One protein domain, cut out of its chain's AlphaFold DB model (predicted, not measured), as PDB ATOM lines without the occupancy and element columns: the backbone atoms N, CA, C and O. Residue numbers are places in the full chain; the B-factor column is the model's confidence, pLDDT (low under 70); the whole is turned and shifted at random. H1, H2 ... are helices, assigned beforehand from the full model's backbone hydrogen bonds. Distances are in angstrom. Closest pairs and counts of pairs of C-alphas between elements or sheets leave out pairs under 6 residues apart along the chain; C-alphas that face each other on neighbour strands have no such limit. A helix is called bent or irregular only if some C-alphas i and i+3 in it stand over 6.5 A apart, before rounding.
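AT A GLANCE: This is residues 229 to 364 of the 364 residues of an uncharacterized protein of Candidatus Woesearchaeota archaeon CG10_big_fil_rev_8_21_14_0_10_44_13 (UniProt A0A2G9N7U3). The domain is an elongated up-and-down bundle of four helices, in which H1, H2 and H3 pack on one another as a triangle and H4 packs on the later part of H3, residues 300 to 312. A fifth helix, H5, crosses H3 near residues 291 to 295, and its last part, with the end of the chain, residues 356 to 364, sticks out. The 136 printed residues hold five named helices, in the order H1 to H5, and no named strand; the class is all helix. The whole is compact, with a radius of gyration of the C-alphas of 16.1 A, and spans 54 by 30 by 25 A.

HOW THE PARTS SIT: H1, residues 232 to 247, and H2, residues 253 to 276, form a helical hairpin. They touch at a shallow tilt of 31 degrees, opposite ways; the closest C-alphas are those of Gly 241 and Ala 263, 6.1 A apart, and H2 touches H1 with residues 259 to 270 alone. H3, residues 284 to 312, is the hub and touches four other helices. It touches H2 at a shallow tilt of 21 degrees, opposite ways, with the closest C-alphas, Ser 274 and Gly 290, 5.7 A apart. It touches H1 at 13 degrees, the same way, closest at the C-alphas of Ile 242 and Leu 296, 5.5 A. H4, residues 317 to 336, touches H3 at a shallow tilt of 31 degrees, opposite ways, closest at the C-alphas of Lys 308 and Phe 326, 5.1 A. H4 and H2 are close but not clearly touching, with 2 pairs of C-alphas within 8 A. H5, residues 345 to 361, touches H3 with residues 347 to 351 alone, at a steep tilt of 45 degrees; the C-alphas of Gly 291 and Val 347 are closest, 5.8 A. H5 is apart from H1, H2 and H4. In H1, H2 and H3 every O i to N i+4 pair is within hydrogen-bond range; in H4 14 of 16 are, in H5 10 of 13.

IN THESE COORDINATES: H1 begins at C-alpha 232, (71.214, 152.516, 174.812), and is 22.7 A long. H2 measures 34.6 A and H3, the longest, 42.1 A. H4, 29.6 A, is irregular: C-alphas 318 and 321 are 7.3 A apart. H5, 23.8 A, has a kink of 28 degrees near residue 352 and ends at C-alpha 361, (86.699, 143.110, 155.617).

THE WHOLE: The C-alphas farthest apart, those of Lys 282 and Asp 317, are 54.1 A apart. The printed part has no cut and no long link. Residues 278 to 284 also stand free. The mean pLDDT of the printed part is 76.2; residues 275 to 283, 315, 318 and 339 to 364 are under 70.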
ATOM      1  N   ASP A 229      69.886 149.597 181.052       84.25
ATOM      2  CA  ASP A 229      69.831 150.035 179.651       84.25
ATOM      3  C   ASP A 229      70.039 151.545 179.464       84.25
ATOM      4  O   ASP A 229      69.764 152.098 178.395       84.25
ATOM      5  N   TYR A 230      70.557 152.219 180.492       86.62
ATOM      6  CA  TYR A 230      70.791 153.662 180.496       86.62
ATOM      7  C   TYR A 230      71.637 154.146 179.308       86.62
ATOM      8  O   TYR A 230      71.420 155.240 178.794       86.62
ATOM      9  N   GLY A 231      72.564 153.314 178.821       88.12
ATOM     10  CA  GLY A 231      73.479 153.655 177.735       88.12
ATOM     11  C   GLY A 231      72.951 153.416 176.316       88.12
ATOM     12  O   GLY A 231      73.711 153.637 175.373       88.12
ATOM     13  N   ALA A 232      71.713 152.941 176.127       92.12
ATOM     14  CA  ALA A 232      71.214 152.516 174.812       92.12
ATOM     15  C   ALA A 232      71.287 153.627 173.750       92.12
ATOM     16  O   ALA A 232      71.919 153.445 172.709       92.12
ATOM     17  N   ALA A 233      70.717 154.798 174.046       94.19
ATOM     18  CA  ALA A 233      70.721 155.955 173.149       94.19
ATOM     19  C   ALA A 233      72.146 156.404 172.777       94.19
ATOM     20  O   ALA A 233      72.465 156.582 171.599       94.19
ATOM     21  N   ILE A 234      73.025 156.510 173.779       93.75
ATOM     22  CA  ILE A 234      74.421 156.935 173.609       93.75
ATOM     23  C   ILE A 234      75.187 155.952 172.719       93.75
ATOM     24  O   ILE A 234      75.854 156.356 171.767       93.75
ATOM     25  N   VAL A 235      75.079 154.651 172.994       93.38
ATOM     26  CA  VAL A 235      75.760 153.606 172.216       93.38
ATOM     27  C   VAL A 235      75.281 153.592 170.769       93.38
ATOM     28  O   VAL A 235      76.109 153.501 169.863       93.38
ATOM     29  N   VAL A 236      73.973 153.710 170.530       96.19
ATOM     30  CA  VAL A 236      73.430 153.756 169.167       96.19
ATOM     31  C   VAL A 236      73.922 154.996 168.424       96.19
ATOM     32  O   VAL A 236      74.424 154.861 167.312       96.19
ATOM     33  N   LYS A 237      73.898 156.189 169.033       95.44
ATOM     34  CA  LYS A 237      74.365 157.408 168.346       95.44
ATOM     35  C   LYS A 237      75.891 157.489 168.198       95.44
ATOM     36  O   LYS A 237      76.378 158.138 167.267       95.44
ATOM     37  N   LEU A 238      76.663 156.797 169.039       94.62
ATOM     38  CA  LEU A 238      78.093 156.556 168.801       94.62
ATOM     39  C   LEU A 238      78.319 155.605 167.618       94.62
ATOM     40  O   LEU A 238      79.193 155.874 166.797       94.62
ATOM     41  N   ALA A 239      77.536 154.528 167.506       95.12
ATOM     42  CA  ALA A 239      77.588 153.602 166.372       95.12
ATOM     43  C   ALA A 239      77.209 154.283 165.045       95.12
ATOM     44  O   ALA A 239      77.930 154.123 164.063       95.12
ATOM     45  N   ASP A 240      76.160 155.107 165.045       95.19
ATOM     46  CA  ASP A 240      75.822 156.017 163.941       95.19
ATOM     47  C   ASP A 240      77.000 156.944 163.607       95.19
ATOM     48  O   ASP A 240      77.459 156.987 162.471       95.19
ATOM     49  N   GLY A 241      77.601 157.598 164.609       93.12
ATOM     50  CA  GLY A 241      78.777 158.448 164.388       93.12
ATOM     51  C   GLY A 241      79.937 157.715 163.709       93.12
ATOM     52  O   GLY A 241      80.582 158.282 162.831       93.12
ATOM     53  N   ILE A 242      80.179 156.456 164.088       91.69
ATOM     54  CA  ILE A 242      81.196 155.586 163.484       91.69
ATOM     55  C   ILE A 242      80.861 155.271 162.023       91.69
ATOM     56  O   ILE A 242      81.758 155.323 161.179       91.69
ATOM     57  N   ASP A 243      79.610 154.924 161.718       91.38
ATOM     58  CA  ASP A 243      79.199 154.663 160.338       91.38
ATOM     59  C   ASP A 243      79.312 155.927 159.485       91.38
ATOM     60  O   ASP A 243      79.989 155.928 158.457       91.38
ATOM     61  N   PHE A 244      78.762 157.033 159.982       88.81
ATOM     62  CA  PHE A 244      78.782 158.318 159.308       88.81
ATOM     63  C   PHE A 244      80.207 158.739 158.919       88.81
ATOM     64  O   PHE A 244      80.454 159.033 157.748       88.81
ATOM     65  N   VAL A 245      81.184 158.704 159.844       89.06
ATOM     66  CA  VAL A 245      82.574 159.083 159.505       89.06
ATOM     67  C   VAL A 245      83.191 158.155 158.453       89.06
ATOM     68  O   VAL A 245      84.003 158.592 157.638       89.06
ATOM     69  N   ARG A 246      82.792 156.877 158.430       85.94
ATOM     70  CA  ARG A 246      83.259 155.887 157.448       85.94
ATOM     71  C   ARG A 246      82.641 156.060 156.071       85.94
ATOM     72  O   ARG A 246      83.261 155.619 155.103       85.94
ATOM     73  N   THR A 247      81.464 156.667 155.967       82.44
ATOM     74  CA  THR A 247      80.752 156.865 154.698       82.44
ATOM     75  C   THR A 247      80.833 158.296 154.175       82.44
ATOM     76  O   THR A 247      80.339 158.551 153.081       82.44
ATOM     77  N   MET A 248      81.500 159.215 154.889       83.06
ATOM     78  CA  MET A 248      81.722 160.589 154.418       83.06
ATOM     79  C   MET A 248      82.309 160.605 153.003       83.06
ATOM     80  O   MET A 248      83.330 159.952 152.736       83.06
ATOM     81  N   SER A 249      81.666 161.367 152.117       78.94
ATOM     82  CA  SER A 249      82.063 161.502 150.717       78.94
ATOM     83  C   SER A 249      83.360 162.307 150.567       78.94
ATOM     84  O   SER A 249      83.440 163.410 151.098       78.94
ATOM     85  N   PRO A 250      84.351 161.836 149.788       74.69
ATOM     86  CA  PRO A 250      85.589 162.577 149.544       74.69
ATOM     87  C   PRO A 250      85.407 163.820 148.659       74.69
ATOM     88  O   PRO A 250      86.382 164.527 148.443       74.69
ATOM     89  N   THR A 251      84.207 164.082 148.123       74.62
ATOM     90  CA  THR A 251      83.969 165.144 147.128       74.62
ATOM     91  C   THR A 251      83.116 166.310 147.633       74.62
ATOM     92  O   THR A 251      82.901 167.263 146.890       74.62
ATOM     93  N   LYS A 252      82.618 166.261 148.877       76.88
ATOM     94  CA  LYS A 252      81.729 167.288 149.454       76.88
ATOM     95  C   LYS A 252      82.358 167.904 150.709       76.88
ATOM     96  O   LYS A 252      82.096 167.441 151.822       76.88
ATOM     97  N   ASP A 253      83.174 168.942 150.537       76.19
ATOM     98  CA  ASP A 253      83.932 169.630 151.600       76.19
ATOM     99  C   ASP A 253      83.045 170.144 152.751       76.19
ATOM    100  O   ASP A 253      83.312 169.892 153.929       76.19
ATOM    101  N   TYR A 254      81.932 170.796 152.423       81.56
ATOM    102  CA  TYR A 254      80.998 171.371 153.380       81.56
ATOM    103  C   TYR A 254      80.264 170.297 154.190       81.56
ATOM    104  O   TYR A 254      80.147 170.399 155.415       81.56
ATOM    105  N   SER A 255      79.814 169.228 153.524       81.88
ATOM    106  CA  SER A 255      79.201 168.076 154.192       81.88
ATOM    107  C   SER A 255      80.203 167.368 155.108       81.88
ATOM    108  O   SER A 255      79.846 167.013 156.231       81.88
ATOM    109  N   CYS A 256      81.462 167.228 154.676       83.56
ATOM    110  CA  CYS A 256      82.533 166.667 155.501       83.56
ATOM    111  C   CYS A 256      82.836 167.536 156.718       83.56
ATOM    112  O   CYS A 256      82.902 167.014 157.825       83.56
ATOM    113  N   SER A 257      82.945 168.855 156.545       85.44
ATOM    114  CA  SER A 257      83.182 169.799 157.646       85.44
ATOM    115  C   SER A 257      82.103 169.685 158.721       85.44
ATOM    116  O   SER A 257      82.400 169.514 159.902       85.44
ATOM    117  N   LYS A 258      80.824 169.699 158.319       86.50
ATOM    118  CA  LYS A 258      79.696 169.483 159.240       86.50
ATOM    119  C   LYS A 258      79.776 168.133 159.939       86.50
ATOM    120  O   LYS A 258      79.506 168.040 161.134       86.50
ATOM    121  N   GLY A 259      80.129 167.104 159.180       87.81
ATOM    122  CA  GLY A 259      80.303 165.748 159.662       87.81
ATOM    123  C   GLY A 259      81.364 165.615 160.751       87.81
ATOM    124  O   GLY A 259      81.087 165.073 161.820       87.81
ATOM    125  N   ILE A 260      82.548 166.175 160.501       90.50
ATOM    126  CA  ILE A 260      83.671 166.215 161.442       90.50
ATOM    127  C   ILE A 260      83.254 166.946 162.720       90.50
ATOM    128  O   ILE A 260      83.372 166.377 163.803       90.50
ATOM    129  N   ILE A 261      82.663 168.142 162.611       90.94
ATOM    130  CA  ILE A 261      82.235 168.918 163.786       90.94
ATOM    131  C   ILE A 261      81.185 168.154 164.605       90.94
ATOM    132  O   ILE A 261      81.274 168.104 165.832       90.94
ATOM    133  N   LYS A 262      80.195 167.519 163.960       92.06
ATOM    134  CA  LYS A 262      79.198 166.692 164.662       92.06
ATOM    135  C   LYS A 262      79.847 165.509 165.386       92.06
ATOM    136  O   LYS A 262      79.460 165.210 166.515       92.06
ATOM    137  N   ALA A 263      80.829 164.850 164.768       93.62
ATOM    138  CA  ALA A 263      81.580 163.771 165.404       93.62
ATOM    139  C   ALA A 263      82.378 164.275 166.620       93.62
ATOM    140  O   ALA A 263      82.333 163.646 167.676       93.62
ATOM    141  N   GLU A 264      83.034 165.432 166.515       93.75
ATOM    142  CA  GLU A 264      83.750 166.060 167.632       93.75
ATOM    143  C   GLU A 264      82.809 166.454 168.780       93.75
ATOM    144  O   GLU A 264      83.142 166.227 169.942       93.75
ATOM    145  N   ILE A 265      81.609 166.971 168.483       93.06
ATOM    146  CA  ILE A 265      80.575 167.238 169.499       93.06
ATOM    147  C   ILE A 265      80.222 165.946 170.249       93.06
ATOM    148  O   ILE A 265      80.284 165.933 171.479       93.06
ATOM    149  N   LYS A 266      79.919 164.848 169.535       93.25
ATOM    150  CA  LYS A 266      79.638 163.540 170.162       93.25
ATOM    151  C   LYS A 266      80.805 163.085 171.042       93.25
ATOM    152  O   LYS A 266      80.585 162.696 172.186       93.25
ATOM    153  N   ILE A 267      82.036 163.146 170.522       92.44
ATOM    154  CA  ILE A 267      83.251 162.755 171.249       92.44
ATOM    155  C   ILE A 267      83.360 163.538 172.556       92.44
ATOM    156  O   ILE A 267      83.467 162.926 173.613       92.44
ATOM    157  N   ASN A 268      83.298 164.869 172.496       90.88
ATOM    158  CA  ASN A 268      83.498 165.723 173.664       90.88
ATOM    159  C   ASN A 268      82.425 165.487 174.734       90.88
ATOM    160  O   ASN A 268      82.747 165.362 175.914       90.88
ATOM    161  N   MET A 269      81.159 165.389 174.325       89.31
ATOM    162  CA  MET A 269      80.039 165.258 175.257       89.31
ATOM    163  C   MET A 269      79.952 163.865 175.883       89.31
ATOM    164  O   MET A 269      79.765 163.736 177.091       89.31
ATOM    165  N   PHE A 270      80.138 162.803 175.099       86.81
ATOM    166  CA  PHE A 270      80.125 161.448 175.647       86.81
ATOM    167  C   PHE A 270      81.409 161.116 176.416       86.81
ATOM    168  O   PHE A 270      81.371 160.313 177.348       86.81
ATOM    169  N   GLU A 271      82.537 161.755 176.091       85.25
ATOM    170  CA  GLU A 271      83.740 161.673 176.918       85.25
ATOM    171  C   GLU A 271      83.515 162.311 178.292       85.25
ATOM    172  O   GLU A 271      83.910 161.717 179.297       85.25
ATOM    173  N   GLU A 272      82.858 163.472 178.352       79.69
ATOM    174  CA  GLU A 272      82.449 164.107 179.609       79.69
ATOM    175  C   GLU A 272      81.588 163.148 180.446       79.69
ATOM    176  O   GLU A 272      81.961 162.831 181.575       79.69
ATOM    177  N   PHE A 273      80.526 162.582 179.864       79.12
ATOM    178  CA  PHE A 273      79.673 161.591 180.534       79.12
ATOM    179  C   PHE A 273      80.469 160.383 181.061       79.12
ATOM    180  O   PHE A 273      80.355 160.013 182.229       79.12
ATOM    181  N   SER A 274      81.366 159.819 180.242       71.56
ATOM    182  CA  SER A 274      82.195 158.672 180.650       71.56
ATOM    183  C   SER A 274      83.164 158.973 181.807       71.56
ATOM    184  O   SER A 274      83.634 158.048 182.469       71.56
ATOM    185  N   LYS A 275      83.484 160.256 182.041       68.81
ATOM    186  CA  LYS A 275      84.333 160.723 183.149       68.81
ATOM    187  C   LYS A 275      83.519 161.081 184.393       68.81
ATOM    188  O   LYS A 275      84.024 160.900 185.497       68.81
ATOM    189  N   PHE A 276      82.298 161.591 184.221       57.28
ATOM    190  CA  PHE A 276      81.439 162.071 185.309       57.28
ATOM    191  C   PHE A 276      80.725 160.972 186.087       57.28
ATOM    192  O   PHE A 276      80.317 161.210 187.225       57.28
ATOM    193  N   SER A 277      80.616 159.758 185.541       56.69
ATOM    194  CA  SER A 277      80.130 158.622 186.315       56.69
ATOM    195  C   SER A 277      81.094 158.353 187.480       56.69
ATOM    196  O   SER A 277      82.104 157.662 187.332       56.69
ATOM    197  N   ASN A 278      80.794 158.917 188.651       44.19
ATOM    198  CA  ASN A 278      81.608 158.923 189.873       44.19
ATOM    199  C   ASN A 278      81.831 157.524 190.504       44.19
ATOM    200  O   ASN A 278      82.102 157.405 191.698       44.19
ATOM    201  N   LYS A 279      81.715 156.441 189.723       51.88
ATOM    202  CA  LYS A 279      82.026 155.051 190.090       51.88
ATOM    203  C   LYS A 279      82.710 154.308 188.917       51.88
ATOM    204  O   LYS A 279      82.143 153.344 188.402       51.88
ATOM    205  N   PRO A 280      83.921 154.713 188.479       47.09
ATOM    206  CA  PRO A 280      84.505 154.257 187.208       47.09
ATOM    207  C   PRO A 280      84.901 152.773 187.166       47.09
ATOM    208  O   PRO A 280      85.138 152.221 186.096       47.09
ATOM    209  N   GLU A 281      85.024 152.111 188.315       49.81
ATOM    210  CA  GLU A 281      85.791 150.862 188.384       49.81
ATOM    211  C   GLU A 281      84.964 149.581 188.214       49.81
ATOM    212  O   GLU A 281      85.546 148.496 188.208       49.81
ATOM    213  N   LYS A 282      83.628 149.653 188.071       53.53
ATOM    214  CA  LYS A 282      82.793 148.432 188.042       53.53
ATOM    215  C   LYS A 282      81.631 148.379 187.051       53.53
ATOM    216  O   LYS A 282      81.071 147.295 186.909       53.53
ATOM    217  N   ASP A 283      81.273 149.458 186.355       68.31
ATOM    218  CA  ASP A 283      80.171 149.384 185.385       68.31
ATOM    219  C   ASP A 283      80.680 149.116 183.960       68.31
ATOM    220  O   ASP A 283      81.364 149.934 183.334       68.31
ATOM    221  N   SER A 284      80.326 147.944 183.435       71.31
ATOM    222  CA  SER A 284      80.663 147.499 182.086       71.31
ATOM    223  C   SER A 284      80.130 148.416 180.980       71.31
ATOM    224  O   SER A 284      80.726 148.448 179.903       71.31
ATOM    225  N   HIS A 285      79.044 149.161 181.211       75.75
ATOM    226  CA  HIS A 285      78.451 150.049 180.205       75.75
ATOM    227  C   HIS A 285      79.198 151.383 180.071       75.75
ATOM    228  O   HIS A 285      79.411 151.844 178.951       75.75
ATOM    229  N   ILE A 286      79.696 151.965 181.162       77.25
ATOM    230  CA  ILE A 286      80.570 153.152 181.095       77.25
ATOM    231  C   ILE A 286      81.882 152.818 180.374       77.25
ATOM    232  O   ILE A 286      82.319 153.559 179.492       77.25
ATOM    233  N   LEU A 287      82.481 151.660 180.680       76.12
ATOM    234  CA  LEU A 287      83.677 151.180 179.977       76.12
ATOM    235  C   LEU A 287      83.415 150.941 178.482       76.12
ATOM    236  O   LEU A 287      84.281 151.222 177.650       76.12
ATOM    237  N   LEU A 288      82.224 150.442 178.139       83.75
ATOM    238  CA  LEU A 288      81.779 150.272 176.760       83.75
ATOM    239  C   LEU A 288      81.690 151.617 176.026       83.75
ATOM    240  O   LEU A 288      82.281 151.754 174.955       83.75
ATOM    241  N   ILE A 289      80.998 152.603 176.608       86.69
ATOM    242  CA  ILE A 289      80.836 153.946 176.033       86.69
ATOM    243  C   ILE A 289      82.202 154.606 175.844       86.69
ATOM    244  O   ILE A 289      82.516 155.055 174.742       86.69
ATOM    245  N   GLY A 290      83.064 154.575 176.866       84.31
ATOM    246  CA  GLY A 290      84.432 155.086 176.761       84.31
ATOM    247  C   GLY A 290      85.229 154.399 175.646       84.31
ATOM    248  O   GLY A 290      85.916 155.061 174.873       84.31
ATOM    249  N   GLY A 291      85.098 153.077 175.494       84.06
ATOM    250  CA  GLY A 291      85.724 152.332 174.397       84.06
ATOM    251  C   GLY A 291      85.204 152.721 173.007       84.06
ATOM    252  O   GLY A 291      85.990 152.792 172.062       84.06
ATOM    253  N   MET A 292      83.906 153.000 172.875       89.50
ATOM    254  CA  MET A 292      83.298 153.471 171.625       89.50
ATOM    255  C   MET A 292      83.724 154.894 171.269       89.50
ATOM    256  O   MET A 292      84.007 155.156 170.103       89.50
ATOM    257  N   VAL A 293      83.833 155.790 172.256       90.56
ATOM    258  CA  VAL A 293      84.358 157.152 172.062       90.56
ATOM    259  C   VAL A 293      85.788 157.104 171.522       90.56
ATOM    260  O   VAL A 293      86.095 157.775 170.539       90.56
ATOM    261  N   GLU A 294      86.655 156.273 172.105       88.38
ATOM    262  CA  GLU A 294      88.024 156.109 171.595       88.38
ATOM    263  C   GLU A 294      88.053 155.527 170.181       88.38
ATOM    264  O   GLU A 294      88.822 155.990 169.341       88.38
ATOM    265  N   TYR A 295      87.190 154.555 169.880       89.06
ATOM    266  CA  TYR A 295      87.102 154.016 168.526       89.06
ATOM    267  C   TYR A 295      86.607 155.063 167.518       89.06
ATOM    268  O   TYR A 295      87.133 155.131 166.409       89.06
ATOM    269  N   LEU A 296      85.646 155.914 167.892       91.81
ATOM    270  CA  LEU A 296      85.181 157.012 167.044       91.81
ATOM    271  C   LEU A 296      86.298 158.036 166.783       91.81
ATOM    272  O   LEU A 296      86.449 158.458 165.641       91.81
ATOM    273  N   LYS A 297      87.125 158.376 167.784       92.62
ATOM    274  CA  LYS A 297      88.326 159.216 167.591       92.62
ATOM    275  C   LYS A 297      89.278 158.603 166.559       92.62
ATOM    276  O   LYS A 297      89.688 159.282 165.621       92.62
ATOM    277  N   GLU A 298      89.588 157.310 166.698       90.31
ATOM    278  CA  GLU A 298      90.447 156.593 165.746       90.31
ATOM    279  C   GLU A 298      89.855 156.586 164.333       90.31
ATOM    280  O   GLU A 298      90.571 156.839 163.364       90.31
ATOM    281  N   GLN A 299      88.553 156.307 164.204       90.06
ATOM    282  CA  GLN A 299      87.877 156.325 162.909       90.06
ATOM    283  C   GLN A 299      87.852 157.728 162.307       90.06
ATOM    284  O   GLN A 299      88.098 157.860 161.117       90.06
ATOM    285  N   LEU A 300      87.623 158.781 163.088       93.06
ATOM    286  CA  LEU A 300      87.615 160.147 162.572       93.06
ATOM    287  C   LEU A 300      88.966 160.513 161.930       93.06
ATOM    288  O   LEU A 300      88.994 160.940 160.777       93.06
ATOM    289  N   VAL A 301      90.084 160.255 162.623       92.12
ATOM    290  CA  VAL A 301      91.441 160.493 162.089       92.12
ATOM    291  C   VAL A 301      91.705 159.640 160.844       92.12
ATOM    292  O   VAL A 301      92.136 160.149 159.808       92.12
ATOM    293  N   GLU A 302      91.426 158.338 160.924       90.38
ATOM    294  CA  GLU A 302      91.704 157.391 159.842       90.38
ATOM    295  C   GLU A 302      90.870 157.670 158.588       90.38
ATOM    296  O   GLU A 302      91.378 157.586 157.469       90.38
ATOM    297  N   GLN A 303      89.588 158.001 158.740       89.62
ATOM    298  CA  GLN A 303      88.734 158.267 157.593       89.62
ATOM    299  C   GLN A 303      89.128 159.589 156.930       89.62
ATOM    300  O   GLN A 303      89.249 159.605 155.710       89.62
ATOM    301  N   VAL A 304      89.452 160.645 157.688       90.44
ATOM    302  CA  VAL A 304      89.997 161.897 157.125       90.44
ATOM    303  C   VAL A 304      91.300 161.637 156.351       90.44
ATOM    304  O   VAL A 304      91.422 162.084 155.210       90.44
ATOM    305  N   ARG A 305      92.215 160.808 156.879       90.94
ATOM    306  CA  ARG A 305      93.427 160.362 156.160       90.94
ATOM    307  C   ARG A 305      93.102 159.656 154.839       90.94
ATOM    308  O   ARG A 305      93.683 159.971 153.805       90.94
ATOM    309  N   ARG A 306      92.156 158.711 154.845       87.50
ATOM    310  CA  ARG A 306      91.735 157.999 153.621       87.50
ATOM    311  C   ARG A 306      91.103 158.934 152.592       87.50
ATOM    312  O   ARG A 306      91.255 158.705 151.394       87.50
ATOM    313  N   ARG A 307      90.378 159.967 153.034       86.81
ATOM    314  CA  ARG A 307      89.748 160.952 152.138       86.81
ATOM    315  C   ARG A 307      90.793 161.866 151.522       86.81
ATOM    316  O   ARG A 307      90.740 162.057 150.315       86.81
ATOM    317  N   LYS A 308      91.778 162.310 152.306       86.12
ATOM    318  CA  LYS A 308      92.992 162.964 151.801       86.12
ATOM    319  C   LYS A 308      93.633 162.139 150.679       86.12
ATOM    320  O   LYS A 308      93.819 162.644 149.578       86.12
ATOM    321  N   GLU A 309      93.900 160.856 150.920       85.25
ATOM    322  CA  GLU A 309      94.510 159.961 149.920       85.25
ATOM    323  C   GLU A 309      93.632 159.765 148.680       85.25
ATOM    324  O   GLU A 309      94.126 159.758 147.556       85.25
ATOM    325  N   SER A 310      92.317 159.651 148.871       82.81
ATOM    326  CA  SER A 310      91.365 159.522 147.764       82.81
ATOM    327  C   SER A 310      91.275 160.807 146.937       82.81
ATOM    328  O   SER A 310      91.195 160.731 145.717       82.81
ATOM    329  N   ALA A 311      91.332 161.976 147.579       78.38
ATOM    330  CA  ALA A 311      91.294 163.274 146.916       78.38
ATOM    331  C   ALA A 311      92.545 163.526 146.058       78.38
ATOM    332  O   ALA A 311      92.447 164.170 145.017       78.38
ATOM    333  N   VAL A 312      93.708 162.974 146.433       75.50
ATOM    334  CA  VAL A 312      94.918 162.997 145.587       75.50
ATOM    335  C   VAL A 312      94.685 162.274 144.258       75.50
ATOM    336  O   VAL A 312      95.136 162.753 143.222       75.50
ATOM    337  N   ASN A 313      93.929 161.173 144.269       75.25
ATOM    338  CA  ASN A 313      93.661 160.368 143.075       75.25
ATOM    339  C   ASN A 313      92.631 160.991 142.117       75.25
ATOM    340  O   ASN A 313      92.424 160.452 141.031       75.25
ATOM    341  N   LEU A 314      91.979 162.100 142.490       74.94
ATOM    342  CA  LEU A 314      90.974 162.751 141.644       74.94
ATOM    343  C   LEU A 314      91.576 163.531 140.459       74.94
ATOM    344  O   LEU A 314      90.803 163.951 139.610       74.94
ATOM    345  N   ASN A 315      92.913 163.670 140.358       64.69
ATOM    346  CA  ASN A 315      93.675 164.188 139.199       64.69
ATOM    347  C   ASN A 315      93.067 165.406 138.460       64.69
ATOM    348  O   ASN A 315      93.265 165.571 137.259       64.69
ATOM    349  N   ASP A 316      92.346 166.267 139.174       74.38
ATOM    350  CA  ASP A 316      91.661 167.440 138.638       74.38
ATOM    351  C   ASP A 316      91.873 168.607 139.613       74.38
ATOM    352  O   ASP A 316      91.657 168.494 140.826       74.38
ATOM    353  N   ASP A 317      92.366 169.721 139.074       74.00
ATOM    354  CA  ASP A 317      92.745 170.917 139.828       74.00
ATOM    355  C   ASP A 317      91.542 171.590 140.507       74.00
ATOM    356  O   ASP A 317      91.706 172.266 141.523       74.00
ATOM    357  N   SER A 318      90.313 171.317 140.052       67.94
ATOM    358  CA  SER A 318      89.089 171.748 140.740       67.94
ATOM    359  C   SER A 318      88.943 171.161 142.155       67.94
ATOM    360  O   SER A 318      88.199 171.708 142.972       67.94
ATOM    361  N   TYR A 319      89.706 170.110 142.490       73.56
ATOM    362  CA  TYR A 319      89.769 169.497 143.821       73.56
ATOM    363  C   TYR A 319      90.980 169.943 144.665       73.56
ATOM    364  O   TYR A 319      91.256 169.360 145.714       73.56
ATOM    365  N   GLU A 320      91.734 170.973 144.269       75.81
ATOM    366  CA  GLU A 320      92.830 171.501 145.100       75.81
ATOM    367  C   GLU A 320      92.340 171.984 146.477       75.81
ATOM    368  O   GLU A 320      92.919 171.614 147.501       75.81
ATOM    369  N   GLY A 321      91.208 172.694 146.523       77.12
ATOM    370  CA  GLY A 321      90.620 173.173 147.778       77.12
ATOM    371  C   GLY A 321      90.250 172.047 148.752       77.12
ATOM    372  O   GLY A 321      90.511 172.153 149.950       77.12
ATOM    373  N   ILE A 322      89.707 170.930 148.252       79.69
ATOM    374  CA  ILE A 322      89.324 169.796 149.105       79.69
ATOM    375  C   ILE A 322      90.541 168.998 149.599       79.69
ATOM    376  O   ILE A 322      90.515 168.467 150.710       79.69
ATOM    377  N   ARG A 323      91.630 168.952 148.815       81.69
ATOM    378  CA  ARG A 323      92.910 168.354 149.233       81.69
ATOM    379  C   ARG A 323      93.526 169.146 150.387       81.69
ATOM    380  O   ARG A 323      93.823 168.549 151.419       81.69
ATOM    381  N   GLY A 324      93.620 170.473 150.248       84.38
ATOM    382  CA  GLY A 324      94.106 171.357 151.314       84.38
ATOM    383  C   GLY A 324      93.275 171.242 152.595       84.38
ATOM    384  O   GLY A 324      93.828 171.074 153.678       84.38
ATOM    385  N   PHE A 325      91.944 171.211 152.464       86.25
ATOM    386  CA  PHE A 325      91.038 170.990 153.593       86.25
ATOM    387  C   PHE A 325      91.332 169.681 154.345       86.25
ATOM    388  O   PHE A 325      91.506 169.693 155.564       86.25
ATOM    389  N   PHE A 326      91.410 168.542 153.643       87.94
ATOM    390  CA  PHE A 326      91.683 167.264 154.304       87.94
ATOM    391  C   PHE A 326      93.107 167.174 154.868       87.94
ATOM    392  O   PHE A 326      93.309 166.480 155.865       87.94
ATOM    393  N   ASP A 327      94.081 167.867 154.276       88.69
ATOM    394  CA  ASP A 327      95.437 167.973 154.817       88.69
ATOM    395  C   ASP A 327      95.454 168.690 156.170       88.69
ATOM    396  O   ASP A 327      95.976 168.144 157.149       88.69
ATOM    397  N   GLU A 328      94.849 169.875 156.243       89.94
ATOM    398  CA  GLU A 328      94.769 170.675 157.468       89.94
ATOM    399  C   GLU A 328      93.985 169.948 158.567       89.94
ATOM    400  O   GLU A 328      94.455 169.835 159.706       89.94
ATOM    401  N   GLU A 329      92.820 169.392 158.226       90.12
ATOM    402  CA  GLU A 329      91.985 168.655 159.175       90.12
ATOM    403  C   GLU A 329      92.663 167.372 159.663       90.12
ATOM    404  O   GLU A 329      92.578 167.052 160.850       90.12
ATOM    405  N   HIS A 330      93.387 166.651 158.799       91.75
ATOM    406  CA  HIS A 330      94.129 165.462 159.215       91.75
ATOM    407  C   HIS A 330      95.197 165.798 160.257       91.75
ATOM    408  O   HIS A 330      95.262 165.140 161.298       91.75
ATOM    409  N   GLU A 331      96.026 166.818 160.015       91.81
ATOM    410  CA  GLU A 331      97.080 167.191 160.965       91.81
ATOM    411  C   GLU A 331      96.499 167.740 162.275       91.81
ATOM    412  O   GLU A 331      96.975 167.378 163.356       91.81
ATOM    413  N   ARG A 332      95.410 168.522 162.208       92.81
ATOM    414  CA  ARG A 332      94.678 168.993 163.393       92.81
ATOM    415  C   ARG A 332      94.161 167.824 164.232       92.81
ATOM    416  O   ARG A 332      94.450 167.744 165.428       92.81
ATOM    417  N   LEU A 333      93.418 166.908 163.612       92.19
ATOM    418  CA  LEU A 333      92.799 165.773 164.297       92.19
ATOM    419  C   LEU A 333      93.847 164.802 164.845       92.19
ATOM    420  O   LEU A 333      93.687 164.300 165.952       92.19
ATOM    421  N   LYS A 334      94.950 164.581 164.128       91.19
ATOM    422  CA  LYS A 334      96.080 163.764 164.594       91.19
ATOM    423  C   LYS A 334      96.777 164.371 165.816       91.19
ATOM    424  O   LYS A 334      97.206 163.627 166.696       91.19
ATOM    425  N   GLY A 335      96.881 165.700 165.884       88.38
ATOM    426  CA  GLY A 335      97.392 166.410 167.060       88.38
ATOM    427  C   GLY A 335      96.445 166.340 168.263       88.38
ATOM    428  O   GLY A 335      96.899 166.182 169.394       88.38
ATOM    429  N   MET A 336      95.132 166.419 168.024       90.19
ATOM    430  CA  MET A 336      94.103 166.362 169.072       90.19
ATOM    431  C   MET A 336      93.846 164.946 169.600       90.19
ATOM    432  O   MET A 336      93.636 164.757 170.798       90.19
ATOM    433  N   TYR A 337      93.868 163.955 168.712       89.12
ATOM    434  CA  TYR A 337      93.574 162.553 168.994       89.12
ATOM    435  C   TYR A 337      94.783 161.685 168.627       89.12
ATOM    436  O   TYR A 337      94.733 160.912 167.664       89.12
ATOM    437  N   PRO A 338      95.899 161.807 169.372       74.69
ATOM    438  CA  PRO A 338      97.072 160.998 169.102       74.69
ATOM    439  C   PRO A 338      96.721 159.512 169.254       74.69
ATOM    440  O   PRO A 338      95.913 159.155 170.120       74.69
ATOM    441  N   PRO A 339      97.341 158.626 168.454       66.62
ATOM    442  CA  PRO A 339      97.122 157.196 168.589       66.62
ATOM    443  C   PRO A 339      97.380 156.780 170.042       66.62
ATOM    444  O   PRO A 339      98.361 157.235 170.642       66.62
ATOM    445  N   PRO A 340      96.515 155.941 170.635       55.47
ATOM    446  CA  PRO A 340      96.585 155.653 172.057       55.47
ATOM    447  C   PRO A 340      97.971 155.118 172.438       55.47
ATOM    448  O   PRO A 340      98.439 154.103 171.917       55.47
ATOM    449  N   GLY A 341      98.640 155.800 173.373       48.78
ATOM    450  CA  GLY A 341      99.897 155.329 173.956       48.78
ATOM    451  C   GLY A 341      99.729 153.972 174.663       48.78
ATOM    452  O   GLY A 341      98.617 153.556 174.993       48.78
ATOM    453  N   ARG A 342     100.847 153.283 174.956       39.97
ATOM    454  CA  ARG A 342     100.945 151.920 175.556       39.97
ATOM    455  C   ARG A 342     100.087 151.638 176.817       39.97
ATOM    456  O   ARG A 342     100.045 150.490 177.262       39.97
ATOM    457  N   ILE A 343      99.424 152.632 177.410       40.03
ATOM    458  CA  ILE A 343      98.754 152.546 178.716       40.03
ATOM    459  C   ILE A 343      97.297 152.047 178.640       40.03
ATOM    460  O   ILE A 343      96.841 151.410 179.584       40.03
ATOM    461  N   ARG A 344      96.571 152.155 177.520       45.69
ATOM    462  CA  ARG A 344      95.181 151.644 177.443       45.69
ATOM    463  C   ARG A 344      95.079 150.192 176.949       45.69
ATOM    464  O   ARG A 344      94.319 149.886 176.041       45.69
ATOM    465  N   ARG A 345      95.820 149.248 177.547       41.25
ATOM    466  CA  ARG A 345      95.839 147.824 177.122       41.25
ATOM    467  C   ARG A 345      94.476 147.103 177.192       41.25
ATOM    468  O   ARG A 345      94.250 146.201 176.390       41.25
ATOM    469  N   ALA A 346      93.552 147.530 178.056       45.62
ATOM    470  CA  ALA A 346      92.188 146.982 178.120       45.62
ATOM    471  C   ALA A 346      91.292 147.472 176.963       45.62
ATOM    472  O   ALA A 346      90.632 146.670 176.301       45.62
ATOM    473  N   VAL A 347      91.353 148.769 176.641       47.78
ATOM    474  CA  VAL A 347      90.645 149.369 175.495       47.78
ATOM    475  C   VAL A 347      91.275 148.910 174.176       47.78
ATOM    476  O   VAL A 347      90.555 148.545 173.259       47.78
ATOM    477  N   ILE A 348      92.604 148.758 174.114       48.97
ATOM    478  CA  ILE A 348      93.324 148.133 172.990       48.97
ATOM    479  C   ILE A 348      92.906 146.669 172.799       48.97
ATOM    480  O   ILE A 348      92.915 146.196 171.672       48.97
ATOM    481  N   GLY A 349      92.516 145.930 173.842       52.88
ATOM    482  CA  GLY A 349      91.975 144.572 173.694       52.88
ATOM    483  C   GLY A 349      90.607 144.553 172.999       52.88
ATOM    484  O   GLY A 349      90.355 143.715 172.129       52.88
ATOM    485  N   LEU A 350      89.736 145.512 173.333       52.41
ATOM    486  CA  LEU A 350      88.452 145.716 172.661       52.41
ATOM    487  C   LEU A 350      88.659 146.229 171.226       52.41
ATOM    488  O   LEU A 350      88.177 145.594 170.288       52.41
ATOM    489  N   ILE A 351      89.469 147.274 171.050       49.50
ATOM    490  CA  ILE A 351      89.810 147.889 169.762       49.50
ATOM    491  C   ILE A 351      90.547 146.903 168.852       49.50
ATOM    492  O   ILE A 351      90.126 146.741 167.720       49.50
ATOM    493  N   LYS A 352      91.558 146.146 169.305       49.91
ATOM    494  CA  LYS A 352      92.202 145.093 168.486       49.91
ATOM    495  C   LYS A 352      91.219 143.999 168.094       49.91
ATOM    496  O   LYS A 352      91.281 143.515 166.971       49.91
ATOM    497  N   SER A 353      90.283 143.629 168.974       52.62
ATOM    498  CA  SER A 353      89.243 142.652 168.620       52.62
ATOM    499  C   SER A 353      88.250 143.179 167.577       52.62
ATOM    500  O   SER A 353      87.650 142.375 166.873       52.62
ATOM    501  N   ILE A 354      88.093 144.501 167.456       51.00
ATOM    502  CA  ILE A 354      87.244 145.168 166.457       51.00
ATOM    503  C   ILE A 354      88.038 145.450 165.169       51.00
ATOM    504  O   ILE A 354      87.560 145.176 164.071       51.00
ATOM    505  N   LYS A 355      89.286 145.907 165.285       46.66
ATOM    506  CA  LYS A 355      90.197 146.250 164.188       46.66
ATOM    507  C   LYS A 355      90.646 145.020 163.399       46.66
ATOM    508  O   LYS A 355      90.479 144.997 162.187       46.66
ATOM    509  N   ASN A 356      91.014 143.927 164.075       47.88
ATOM    510  CA  ASN A 356      91.296 142.638 163.420       47.88
ATOM    511  C   ASN A 356      90.062 142.039 162.713       47.88
ATOM    512  O   ASN A 356      90.188 141.084 161.952       47.88
ATOM    513  N   MET A 357      88.858 142.557 162.987       45.66
ATOM    514  CA  MET A 357      87.638 142.184 162.272       45.66
ATOM    515  C   MET A 357      87.339 143.116 161.092       45.66
ATOM    516  O   MET A 357      86.843 142.619 160.089       45.66
ATOM    517  N   SER A 358      87.667 144.409 161.189       41.34
ATOM    518  CA  SER A 358      87.485 145.412 160.127       41.34
ATOM    519  C   SER A 358      88.555 145.333 159.028       41.34
ATOM    520  O   SER A 358      88.239 145.529 157.860       41.34
ATOM    521  N   ASP A 359      89.809 145.025 159.365       41.94
ATOM    522  CA  ASP A 359      90.907 144.984 158.383       41.94
ATOM    523  C   ASP A 359      90.846 143.721 157.500       41.94
ATOM    524  O   ASP A 359      91.282 143.732 156.355       41.94
ATOM    525  N   ALA A 360      90.200 142.652 157.980       44.12
ATOM    526  CA  ALA A 360      89.880 141.469 157.179       44.12
ATOM    527  C   ALA A 360      88.641 141.658 156.272       44.12
ATOM    528  O   ALA A 360      88.278 140.732 155.545       44.12
ATOM    529  N   GLU A 361      87.928 142.791 156.375       41.44
ATOM    530  CA  GLU A 361      86.699 143.110 155.617       41.44
ATOM    531  C   GLU A 361      86.960 143.916 154.334       41.44
ATOM    532  O   GLU A 361      86.055 143.994 153.510       41.44
ATOM    533  N   TYR A 362      88.166 144.470 154.147       36.66
ATOM    534  CA  TYR A 362      88.500 145.369 153.026       36.66
ATOM    535  C   TYR A 362      89.882 145.109 152.401       36.66
ATOM    536  O   TYR A 362      90.434 145.987 151.740       36.66
ATOM    537  N   ALA A 363      90.455 143.919 152.603       29.75
ATOM    538  CA  ALA A 363      91.474 143.438 151.674       29.75
ATOM    539  C   ALA A 363      90.757 143.087 150.352       29.75
ATOM    540  O   ALA A 363      89.693 142.466 150.440       29.75
ATOM    541  N   PRO A 364      91.264 143.545 149.193       32.91
ATOM    542  CA  PRO A 364      90.623 143.339 147.893       32.91
ATOM    543  C   PRO A 364      90.345 141.868 147.579       32.91
ATOM    544  O   PRO A 364      91.113 140.999 148.058       32.91
TER     545      PRO A 364